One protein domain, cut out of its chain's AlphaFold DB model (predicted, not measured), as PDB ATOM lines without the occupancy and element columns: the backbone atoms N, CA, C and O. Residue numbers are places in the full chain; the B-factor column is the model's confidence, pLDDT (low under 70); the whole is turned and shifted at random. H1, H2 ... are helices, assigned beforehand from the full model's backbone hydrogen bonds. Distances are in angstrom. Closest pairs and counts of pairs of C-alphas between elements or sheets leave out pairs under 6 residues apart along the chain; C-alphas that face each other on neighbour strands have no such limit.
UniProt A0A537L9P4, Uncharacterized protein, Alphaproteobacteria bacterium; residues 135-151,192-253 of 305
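AT A GLANCE: This is residues 135 to 151 and 192 to 253 of the 305 residues of an uncharacterized protein of Alphaproteobacteria bacterium (UniProt A0A537L9P4). Look for a long hairpin of two helices, H2 and H3, with the shorter H1 packed on both; residues 216 to 222 and 224 to 230, at the hairpin's turn, stick out. This all-helix bundle is up and down, each helix running against the one before. The printed part has 79 residues with three named helices, H1, H2, H3, in a rod of 44 by 20 by 19 A, only just loose, close to compact, with a radius of gyration of the C-alphas of 14.2 A.

HOW THE PARTS SIT: Start with H1, residues 137 to 150. It touches H2, residues 194 to 218, at residues 200 to 207 alone; the closest C-alphas, of Val 138 and Glu 207, are 7.3 A apart, at a shallow tilt of 27 degrees, opposite ways. H1 touches H3, residues 225 to 252, the same way, at 33 degrees, shallow but only just short of steep; the closest C-alphas, of Ala 142 and Thr 241, are 5.9 A apart. H2 and H3 touch as a hairpin, opposite ways, at a shallow tilt of 19 degrees; their closest C-alphas, of Leu 197 and Val 245, are 6.4 A apart. In H1, H2 and H3 every O i to N i+4 pair is within hydrogen-bond range.

IN THESE COORDINATES: Find C-alpha 137 at (2.444, 28.399, 31.673), where H1 begins its 19.8 A. H2 runs 36.5 A; H3 runs 40.4 A to C-alpha 252 at (-18.207, 30.365, 46.084).

THE WHOLE: Residues 152 to 191 are not printed; C-alphas 151 and 192 are 10.6 A apart across the cut. The link from H2 to H3 is short. Look for pLDDT under 70 at residues 151, 192 and 252 to 253.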
ATOM      1  N   ILE A 135       9.356  27.456  33.990       80.00
ATOM      2  CA  ILE A 135       8.147  26.710  34.348       80.00
ATOM      3  C   ILE A 135       7.100  26.991  33.267       80.00
ATOM      4  O   ILE A 135       6.826  28.163  32.972       80.00
ATOM      5  N   THR A 136       6.532  25.935  32.680       83.38
ATOM      6  CA  THR A 136       5.535  26.071  31.613       83.38
ATOM      7  C   THR A 136       4.317  26.852  32.124       83.38
ATOM      8  O   THR A 136       3.985  26.743  33.310       83.38
ATOM      9  N   PRO A 137       3.635  27.642  31.274       83.62
ATOM     10  CA  PRO A 137       2.444  28.399  31.673       83.62
ATOM     11  C   PRO A 137       1.399  27.529  32.386       83.62
ATOM     12  O   PRO A 137       0.913  27.895  33.453       83.62
ATOM     13  N   VAL A 138       1.173  26.317  31.873       85.19
ATOM     14  CA  VAL A 138       0.273  25.309  32.454       85.19
ATOM     15  C   VAL A 138       0.650  24.939  33.893       85.19
ATOM     16  O   VAL A 138      -0.214  24.900  34.765       85.19
ATOM     17  N   MET A 139       1.939  24.718  34.178       85.31
ATOM     18  CA  MET A 139       2.389  24.420  35.542       85.31
ATOM     19  C   MET A 139       2.223  25.618  36.483       85.31
ATOM     20  O   MET A 139       1.930  25.422  37.661       85.31
ATOM     21  N   ARG A 140       2.387  26.854  35.988       87.31
ATOM     22  CA  ARG A 140       2.152  28.061  36.799       87.31
ATOM     23  C   ARG A 140       0.672  28.224  37.137       87.31
ATOM     24  O   ARG A 140       0.359  28.525  38.283       87.31
ATOM     25  N   LEU A 141      -0.214  27.996  36.165       86.81
ATOM     26  CA  LEU A 141      -1.664  28.042  36.369       86.81
ATOM     27  C   LEU A 141      -2.116  26.987  37.380       86.81
ATOM     28  O   LEU A 141      -2.814  27.326  38.331       86.81
ATOM     29  N   ALA A 142      -1.658  25.741  37.233       84.56
ATOM     30  CA  ALA A 142      -1.981  24.673  38.177       84.56
ATOM     31  C   ALA A 142      -1.522  25.006  39.604       84.56
ATOM     32  O   ALA A 142      -2.317  24.928  40.535       84.56
ATOM     33  N   ALA A 143      -0.278  25.471  39.766       87.06
ATOM     34  CA  ALA A 143       0.244  25.871  41.070       87.06
ATOM     35  C   ALA A 143      -0.522  27.058  41.684       87.06
ATOM     36  O   ALA A 143      -0.714  27.096  42.897       87.06
ATOM     37  N   ALA A 144      -0.969  28.017  40.866       85.75
ATOM     38  CA  ALA A 144      -1.761  29.152  41.332       85.75
ATOM     39  C   ALA A 144      -3.158  28.725  41.812       85.75
ATOM     40  O   ALA A 144      -3.608  29.182  42.862       85.75
ATOM     41  N   VAL A 145      -3.820  27.814  41.088       86.94
ATOM     42  CA  VAL A 145      -5.116  27.247  41.499       86.94
ATOM     43  C   VAL A 145      -4.962  26.394  42.759       86.94
ATOM     44  O   VAL A 145      -5.750  26.540  43.689       86.94
ATOM     45  N   ASP A 146      -3.929  25.552  42.843       86.06
ATOM     46  CA  ASP A 146      -3.668  24.734  44.034       86.06
ATOM     47  C   ASP A 146      -3.357  25.596  45.268       86.06
ATOM     48  O   ASP A 146      -3.787  25.264  46.371       86.06
ATOM     49  N   ALA A 147      -2.663  26.728  45.099       86.19
ATOM     50  CA  ALA A 147      -2.447  27.683  46.183       86.19
ATOM     51  C   ALA A 147      -3.772  28.274  46.697       86.19
ATOM     52  O   ALA A 147      -3.944  28.389  47.908       86.19
ATOM     53  N   LEU A 148      -4.717  28.574  45.798       83.00
ATOM     54  CA  LEU A 148      -6.041  29.093  46.154       83.00
ATOM     55  C   LEU A 148      -6.891  28.052  46.904       83.00
ATOM     56  O   LEU A 148      -7.550  28.377  47.892       83.00
ATOM     57  N   VAL A 149      -6.827  26.785  46.481       81.62
ATOM     58  CA  VAL A 149      -7.468  25.662  47.190       81.62
ATOM     59  C   VAL A 149      -6.816  25.445  48.562       81.62
ATOM     60  O   VAL A 149      -7.505  25.241  49.556       81.62
ATOM     61  N   GLY A 150      -5.484  25.523  48.642       74.50
ATOM     62  CA  GLY A 150      -4.734  25.360  49.888       74.50
ATOM     63  C   GLY A 150      -5.035  26.440  50.928       74.50
ATOM     64  O   GLY A 150      -5.047  26.146  52.121       74.50
ATOM     65  N   THR A 151      -5.338  27.667  50.494       67.00
ATOM     66  CA  THR A 151      -5.799  28.745  51.384       67.00
ATOM     67  C   THR A 151      -7.234  28.570  51.883       67.00
ATOM     68  O   THR A 151      -7.605  29.239  52.842       67.00
ATOM     69  N   PHE A 192     -14.970  33.474  47.661       64.12
ATOM     70  CA  PHE A 192     -13.920  33.732  46.689       64.12
ATOM     71  C   PHE A 192     -14.365  34.828  45.731       64.12
ATOM     72  O   PHE A 192     -15.511  34.851  45.274       64.12
ATOM     73  N   ASP A 193     -13.424  35.690  45.357       76.56
ATOM     74  CA  ASP A 193     -13.635  36.660  44.294       76.56
ATOM     75  C   ASP A 193     -13.932  35.922  42.980       76.56
ATOM     76  O   ASP A 193     -13.036  35.377  42.325       76.56
ATOM     77  N   THR A 194     -15.196  35.929  42.559       80.19
ATOM     78  CA  THR A 194     -15.648  35.328  41.294       80.19
ATOM     79  C   THR A 194     -14.859  35.868  40.096       80.19
ATOM     80  O   THR A 194     -14.515  35.114  39.190       80.19
ATOM     81  N   SER A 195     -14.428  37.133  40.159       84.62
ATOM     82  CA  SER A 195     -13.566  37.780  39.159       84.62
ATOM     83  C   SER A 195     -12.164  37.160  39.023       84.62
ATOM     84  O   SER A 195     -11.540  37.229  37.960       84.62
ATOM     85  N   VAL A 196     -11.615  36.567  40.086       86.12
ATOM     86  CA  VAL A 196     -10.334  35.846  40.041       86.12
ATOM     87  C   VAL A 196     -10.539  34.490  39.368       86.12
ATOM     88  O   VAL A 196      -9.736  34.103  38.518       86.12
ATOM     89  N   LEU A 197     -11.635  33.803  39.698       87.50
ATOM     90  CA  LEU A 197     -12.003  32.527  39.087       87.50
ATOM     91  C   LEU A 197     -12.278  32.677  37.583       87.50
ATOM     92  O   LEU A 197     -11.756  31.882  36.804       87.50
ATOM     93  N   ASP A 198     -12.982  33.733  37.165       88.19
ATOM     94  CA  ASP A 198     -13.235  34.024  35.746       88.19
ATOM     95  C   ASP A 198     -11.925  34.275  34.974       88.19
ATOM     96  O   ASP A 198     -11.754  33.810  33.845       88.19
ATOM     97  N   ARG A 199     -10.943  34.947  35.595       88.94
ATOM     98  CA  ARG A 199      -9.607  35.127  34.998       88.94
ATOM     99  C   ARG A 199      -8.849  33.809  34.858       88.94
ATOM    100  O   ARG A 199      -8.169  33.616  33.849       88.94
ATOM    101  N   PHE A 200      -8.950  32.909  35.837       89.69
ATOM    102  CA  PHE A 200      -8.341  31.581  35.743       89.69
ATOM    103  C   PHE A 200      -9.003  30.725  34.665       89.69
ATOM    104  O   PHE A 200      -8.294  30.095  33.883       89.69
ATOM    105  N   GLU A 201     -10.331  30.742  34.572       91.00
ATOM    106  CA  GLU A 201     -11.071  30.034  33.526       91.00
ATOM    107  C   GLU A 201     -10.679  30.544  32.131       91.00
ATOM    108  O   GLU A 201     -10.274  29.749  31.280       91.00
ATOM    109  N   ALA A 202     -10.670  31.863  31.920       90.88
ATOM    110  CA  ALA A 202     -10.242  32.460  30.654       90.88
ATOM    111  C   ALA A 202      -8.786  32.105  30.293       90.88
ATOM    112  O   ALA A 202      -8.481  31.819  29.133       90.88
ATOM    113  N   ALA A 203      -7.879  32.084  31.276       90.62
ATOM    114  CA  ALA A 203      -6.486  31.702  31.059       90.62
ATOM    115  C   ALA A 203      -6.337  30.217  30.683       90.62
ATOM    116  O   ALA A 203      -5.588  29.897  29.762       90.62
ATOM    117  N   VAL A 204      -7.068  29.316  31.347       90.62
ATOM    118  CA  VAL A 204      -7.057  27.877  31.035       90.62
ATOM    119  C   VAL A 204      -7.611  27.615  29.634       90.62
ATOM    120  O   VAL A 204      -7.014  26.851  28.876       90.62
ATOM    121  N   LEU A 205      -8.705  28.282  29.254       92.06
ATOM    122  CA  LEU A 205      -9.281  28.168  27.910       92.06
ATOM    123  C   LEU A 205      -8.326  28.691  26.829       92.06
ATOM    124  O   LEU A 205      -8.193  28.072  25.774       92.06
ATOM    125  N   LYS A 206      -7.604  29.785  27.099       92.56
ATOM    126  CA  LYS A 206      -6.585  30.314  26.182       92.56
ATOM    127  C   LYS A 206      -5.436  29.326  25.957       92.56
ATOM    128  O   LYS A 206      -4.990  29.163  24.824       92.56
ATOM    129  N   GLU A 207      -4.961  28.666  27.012       90.94
ATOM    130  CA  GLU A 207      -3.908  27.646  26.899       90.94
ATOM    131  C   GLU A 207      -4.402  26.386  26.174       90.94
ATOM    132  O   GLU A 207      -3.666  25.822  25.366       90.94
ATOM    133  N   LEU A 208      -5.659  25.969  26.383       90.75
ATOM    134  CA  LEU A 208      -6.274  24.882  25.608       90.75
ATOM    135  C   LEU A 208      -6.318  25.215  24.111       90.75
ATOM    136  O   LEU A 208      -5.846  24.418  23.302       90.75
ATOM    137  N   ALA A 209      -6.777  26.416  23.751       91.31
ATOM    138  CA  ALA A 209      -6.799  26.872  22.362       91.31
ATOM    139  C   ALA A 209      -5.391  26.919  21.736       91.31
ATOM    140  O   ALA A 209      -5.213  26.595  20.563       91.31
ATOM    141  N   ALA A 210      -4.362  27.277  22.514       89.75
ATOM    142  CA  ALA A 210      -2.977  27.251  22.047       89.75
ATOM    143  C   ALA A 210      -2.493  25.820  21.747       89.75
ATOM    144  O   ALA A 210      -1.865  25.589  20.712       89.75
ATOM    145  N   VAL A 211      -2.818  24.848  22.609       88.56
ATOM    146  CA  VAL A 211      -2.496  23.426  22.381       88.56
ATOM    147  C   VAL A 211      -3.240  22.882  21.159       88.56
ATOM    148  O   VAL A 211      -2.660  22.144  20.360       88.56
ATOM    149  N   GLU A 212      -4.500  23.271  20.972       90.06
ATOM    150  CA  GLU A 212      -5.290  22.905  19.793       90.06
ATOM    151  C   GLU A 212      -4.699  23.480  18.505       90.06
ATOM    152  O   GLU A 212      -4.567  22.750  17.525       90.06
ATOM    153  N   LEU A 213      -4.259  24.742  18.511       89.75
ATOM    154  CA  LEU A 213      -3.587  25.364  17.368       89.75
ATOM    155  C   LEU A 213      -2.270  24.653  17.040       89.75
ATOM    156  O   LEU A 213      -2.015  24.336  15.878       89.75
ATOM    157  N   MET A 214      -1.456  24.341  18.055       85.25
ATOM    158  CA  MET A 214      -0.231  23.553  17.864       85.25
ATOM    159  C   MET A 214      -0.531  22.194  17.223       85.25
ATOM    160  O   MET A 214       0.204  21.759  16.337       85.25
ATOM    161  N   ARG A 215      -1.626  21.536  17.624       84.31
ATOM    162  CA  ARG A 215      -2.062  20.270  17.023       84.31
ATOM    163  C   ARG A 215      -2.582  20.455  15.599       84.31
ATOM    164  O   ARG A 215      -2.267  19.640  14.743       84.31
ATOM    165  N   ALA A 216      -3.338  21.517  15.332       86.19
ATOM    166  CA  ALA A 216      -3.835  21.829  13.995       86.19
ATOM    167  C   ALA A 216      -2.680  22.058  13.009       86.19
ATOM    168  O   ALA A 216      -2.754  21.605  11.871       86.19
ATOM    169  N   HIS A 217      -1.589  22.684  13.460       84.31
ATOM    170  CA  HIS A 217      -0.391  22.884  12.644       84.31
ATOM    171  C   HIS A 217       0.327  21.570  12.288       84.31
ATOM    172  O   HIS A 217       0.889  21.460  11.204       84.31
ATOM    173  N   LEU A 218       0.276  20.569  13.172       82.94
ATOM    174  CA  LEU A 218       0.801  19.220  12.920       82.94
ATOM    175  C   LEU A 218      -0.158  18.352  12.077       82.94
ATOM    176  O   LEU A 218       0.220  17.285  11.599       82.94
ATOM    177  N   GLY A 219      -1.402  18.793  11.874       81.12
ATOM    178  CA  GLY A 219      -2.393  18.103  11.050       81.12
ATOM    179  C   GLY A 219      -2.743  16.696  11.553       81.12
ATOM    180  O   GLY A 219      -2.894  16.454  12.753       81.12
ATOM    181  N   THR A 220      -2.910  15.758  10.617       80.44
ATOM    182  CA  THR A 220      -3.146  14.328  10.896       80.44
ATOM    183  C   THR A 220      -1.851  13.528  11.033       80.44
ATOM    184  O   THR A 220      -1.897  12.297  11.049       80.44
ATOM    185  N   GLU A 221      -0.693  14.193  11.084       81.12
ATOM    186  CA  GLU A 221       0.586  13.507  11.201       81.12
ATOM    187  C   GLU A 221       0.663  12.790  12.561       81.12
ATOM    188  O   GLU A 221       0.366  13.390  13.602       81.12
ATOM    189  N   PRO A 222       1.008  11.491  12.592       73.38
ATOM    190  CA  PRO A 222       1.117  10.768  13.848       73.38
ATOM    191  C   PRO A 222       2.240  11.379  14.689       73.38
ATOM    192  O   PRO A 222       3.417  11.305  14.335       73.38
ATOM    193  N   LEU A 223       1.873  11.968  15.832       78.31
ATOM    194  CA  LEU A 223       2.845  12.484  16.791       78.31
ATOM    195  C   LEU A 223       3.802  11.369  17.211       78.31
ATOM    196  O   LEU A 223       3.405  10.216  17.415       78.31
ATOM    197  N   ARG A 224       5.061  11.739  17.455       85.75
ATOM    198  CA  ARG A 224       5.992  10.836  18.129       85.75
ATOM    199  C   ARG A 224       5.381  10.410  19.468       85.75
ATOM    200  O   ARG A 224       4.810  11.251  20.164       85.75
ATOM    201  N   PRO A 225       5.539   9.146  19.891       80.12
ATOM    202  CA  PRO A 225       4.876   8.630  21.091       80.12
ATOM    203  C   PRO A 225       5.190   9.460  22.345       80.12
ATOM    204  O   PRO A 225       4.322   9.679  23.188       80.12
ATOM    205  N   LEU A 226       6.413   9.993  22.437       79.62
ATOM    206  CA  LEU A 226       6.820  10.882  23.524       79.62
ATOM    207  C   LEU A 226       6.078  12.228  23.495       79.62
ATOM    208  O   LEU A 226       5.654  12.722  24.536       79.62
ATOM    209  N   GLU A 227       5.910  12.824  22.317       81.88
ATOM    210  CA  GLU A 227       5.209  14.101  22.148       81.88
ATOM    211  C   GLU A 227       3.715  13.934  22.423       81.88
ATOM    212  O   GLU A 227       3.134  14.735  23.151       81.88
ATOM    213  N   ALA A 228       3.114  12.838  21.949       84.88
ATOM    214  CA  ALA A 228       1.736  12.476  22.270       84.88
ATOM    215  C   ALA A 228       1.524  12.350  23.788       84.88
ATOM    216  O   ALA A 228       0.561  12.893  24.330       84.88
ATOM    217  N   GLN A 229       2.455  11.703  24.496       88.19
ATOM    218  CA  GLN A 229       2.399  11.570  25.951       88.19
ATOM    219  C   GLN A 229       2.528  12.922  26.670       88.19
ATOM    220  O   GLN A 229       1.799  13.183  27.630       88.19
ATOM    221  N   ILE A 230       3.439  13.794  26.221       87.06
ATOM    222  CA  ILE A 230       3.614  15.138  26.793       87.06
ATOM    223  C   ILE A 230       2.341  15.971  26.599       87.06
ATOM    224  O   ILE A 230       1.870  16.603  27.551       87.06
ATOM    225  N   THR A 231       1.746  15.926  25.408       87.75
ATOM    226  CA  THR A 231       0.496  16.629  25.093       87.75
ATOM    227  C   THR A 231      -0.663  16.094  25.931       87.75
ATOM    228  O   THR A 231      -1.357  16.877  26.574       87.75
ATOM    229  N   ALA A 232      -0.823  14.770  26.029       89.31
ATOM    230  CA  ALA A 232      -1.852  14.147  26.862       89.31
ATOM    231  C   ALA A 232      -1.720  14.547  28.339       89.31
ATOM    232  O   ALA A 232      -2.709  14.892  28.985       89.31
ATOM    233  N   ARG A 233      -0.491  14.579  28.872       88.75
ATOM    234  CA  ARG A 233      -0.239  15.030  30.246       88.75
ATOM    235  C   ARG A 233      -0.597  16.504  30.433       88.75
ATOM    236  O   ARG A 233      -1.180  16.858  31.451       88.75
ATOM    237  N   THR A 234      -0.276  17.346  29.456       91.50
ATOM    238  CA  THR A 234      -0.612  18.777  29.481       91.50
ATOM    239  C   THR A 234      -2.127  18.989  29.491       91.50
ATOM    240  O   THR A 234      -2.632  19.719  30.340       91.50
ATOM    241  N   LEU A 235      -2.860  18.289  28.620       92.06
ATOM    242  CA  LEU A 235      -4.325  18.329  28.571       92.06
ATOM    243  C   LEU A 235      -4.964  17.800  29.860       92.06
ATOM    244  O   LEU A 235      -5.906  18.403  30.370       92.06
ATOM    245  N   SER A 236      -4.432  16.714  30.425       92.62
ATOM    246  CA  SER A 236      -4.895  16.181  31.710       92.62
ATOM    247  C   SER A 236      -4.769  17.220  32.824       92.62
ATOM    248  O   SER A 236      -5.707  17.407  33.588       92.62
ATOM    249  N   VAL A 237      -3.637  17.930  32.900       93.00
ATOM    250  CA  VAL A 237      -3.440  18.979  33.910       93.00
ATOM    251  C   VAL A 237      -4.393  20.152  33.670       93.00
ATOM    252  O   VAL A 237      -5.037  20.604  34.609       93.00
ATOM    253  N   LEU A 238      -4.545  20.625  32.428       90.94
ATOM    254  CA  LEU A 238      -5.446  21.742  32.111       90.94
ATOM    255  C   LEU A 238      -6.912  21.420  32.436       90.94
ATOM    256  O   LEU A 238      -7.599  22.211  33.083       90.94
ATOM    257  N   THR A 239      -7.384  20.237  32.050       91.44
ATOM    258  CA  THR A 239      -8.756  19.793  32.341       91.44
ATOM    259  C   THR A 239      -8.992  19.592  33.839       91.44
ATOM    260  O   THR A 239     -10.040  19.993  34.347       91.44
ATOM    261  N   GLU A 240      -8.006  19.073  34.578       91.88
ATOM    262  CA  GLU A 240      -8.060  19.001  36.040       91.88
ATOM    263  C   GLU A 240      -8.133  20.402  36.669       91.88
ATOM    264  O   GLU A 240      -8.961  20.635  37.551       91.88
ATOM    265  N   THR A 241      -7.330  21.364  36.192       91.06
ATOM    266  CA  THR A 241      -7.394  22.752  36.685       91.06
ATOM    267  C   THR A 241      -8.747  23.399  36.409       91.06
ATOM    268  O   THR A 241      -9.291  24.053  37.296       91.06
ATOM    269  N   LEU A 242      -9.350  23.153  35.241       91.06
ATOM    270  CA  LEU A 242     -10.691  23.641  34.919       91.06
ATOM    271  C   LEU A 242     -11.750  23.035  35.850       91.06
ATOM    272  O   LEU A 242     -12.608  23.749  36.368       91.06
ATOM    273  N   ALA A 243     -11.675  21.727  36.109       89.31
ATOM    274  CA  ALA A 243     -12.575  21.057  37.044       89.31
ATOM    275  C   ALA A 243     -12.438  21.620  38.470       89.31
ATOM    276  O   ALA A 243     -13.448  21.827  39.143       89.31
ATOM    277  N   LYS A 244     -11.212  21.924  38.918       89.00
ATOM    278  CA  LYS A 244     -10.955  22.585  40.210       89.00
ATOM    279  C   LYS A 244     -11.564  23.989  40.262       89.00
ATOM    280  O   LYS A 244     -12.279  24.282  41.215       89.00
ATOM    281  N   VAL A 245     -11.362  24.819  39.235       89.56
ATOM    282  CA  VAL A 245     -11.956  26.170  39.158       89.56
ATOM    283  C   VAL A 245     -13.486  26.103  39.193       89.56
ATOM    284  O   VAL A 245     -14.115  26.845  39.946       89.56
ATOM    285  N   ARG A 246     -14.102  25.159  38.466       89.19
ATOM    286  CA  ARG A 246     -15.561  24.949  38.500       89.19
ATOM    287  C   ARG A 246     -16.066  24.524  39.878       89.19
ATOM    288  O   ARG A 246     -17.092  25.024  40.323       89.19
ATOM    289  N   ARG A 247     -15.344  23.644  40.581       86.50
ATOM    290  CA  ARG A 247     -15.682  23.264  41.964       86.50
ATOM    291  C   ARG A 247     -15.588  24.448  42.920       86.50
ATOM    292  O   ARG A 247     -16.488  24.626  43.731       86.50
ATOM    293  N   LEU A 248     -14.542  25.267  42.794       86.06
ATOM    294  CA  LEU A 248     -14.415  26.499  43.573       86.06
ATOM    295  C   LEU A 248     -15.604  27.422  43.305       86.06
ATOM    296  O   LEU A 248     -16.221  27.882  44.255       86.06
ATOM    297  N   ARG A 249     -16.009  27.606  42.044       83.44
ATOM    298  CA  ARG A 249     -17.179  28.420  41.677       83.44
ATOM    299  C   ARG A 249     -18.474  27.924  42.322       83.44
ATOM    300  O   ARG A 249     -19.221  28.735  42.852       83.44
ATOM    301  N   LEU A 250     -18.713  26.611  42.327       82.00
ATOM    302  CA  LEU A 250     -19.887  26.014  42.978       82.00
ATOM    303  C   LEU A 250     -19.883  26.214  44.502       82.00
ATOM    304  O   LEU A 250     -20.945  26.384  45.085       82.00
ATOM    305  N   GLY A 251     -18.707  26.228  45.138       75.25
ATOM    306  CA  GLY A 251     -18.565  26.530  46.568       75.25
ATOM    307  C   GLY A 251     -18.545  28.026  46.914       75.25
ATOM    308  O   GLY A 251     -18.781  28.375  48.063       75.25
ATOM    309  N   SER A 252     -18.261  28.897  45.935       65.50
ATOM    310  CA  SER A 252     -18.207  30.365  46.084       65.50
ATOM    311  C   SER A 252     -19.514  31.051  45.719       65.50
ATOM    312  O   SER A 252     -19.663  32.245  45.975       65.50
ATOM    313  N   ALA A 253     -20.409  30.343  45.022       61.56
ATOM    314  CA  ALA A 253     -21.710  30.870  44.671       61.56
ATOM    315  C   ALA A 253     -22.386  31.282  45.981       61.56
ATOM    316  O   ALA A 253     -22.564  30.426  46.856       61.56
TER     317      ALA A 253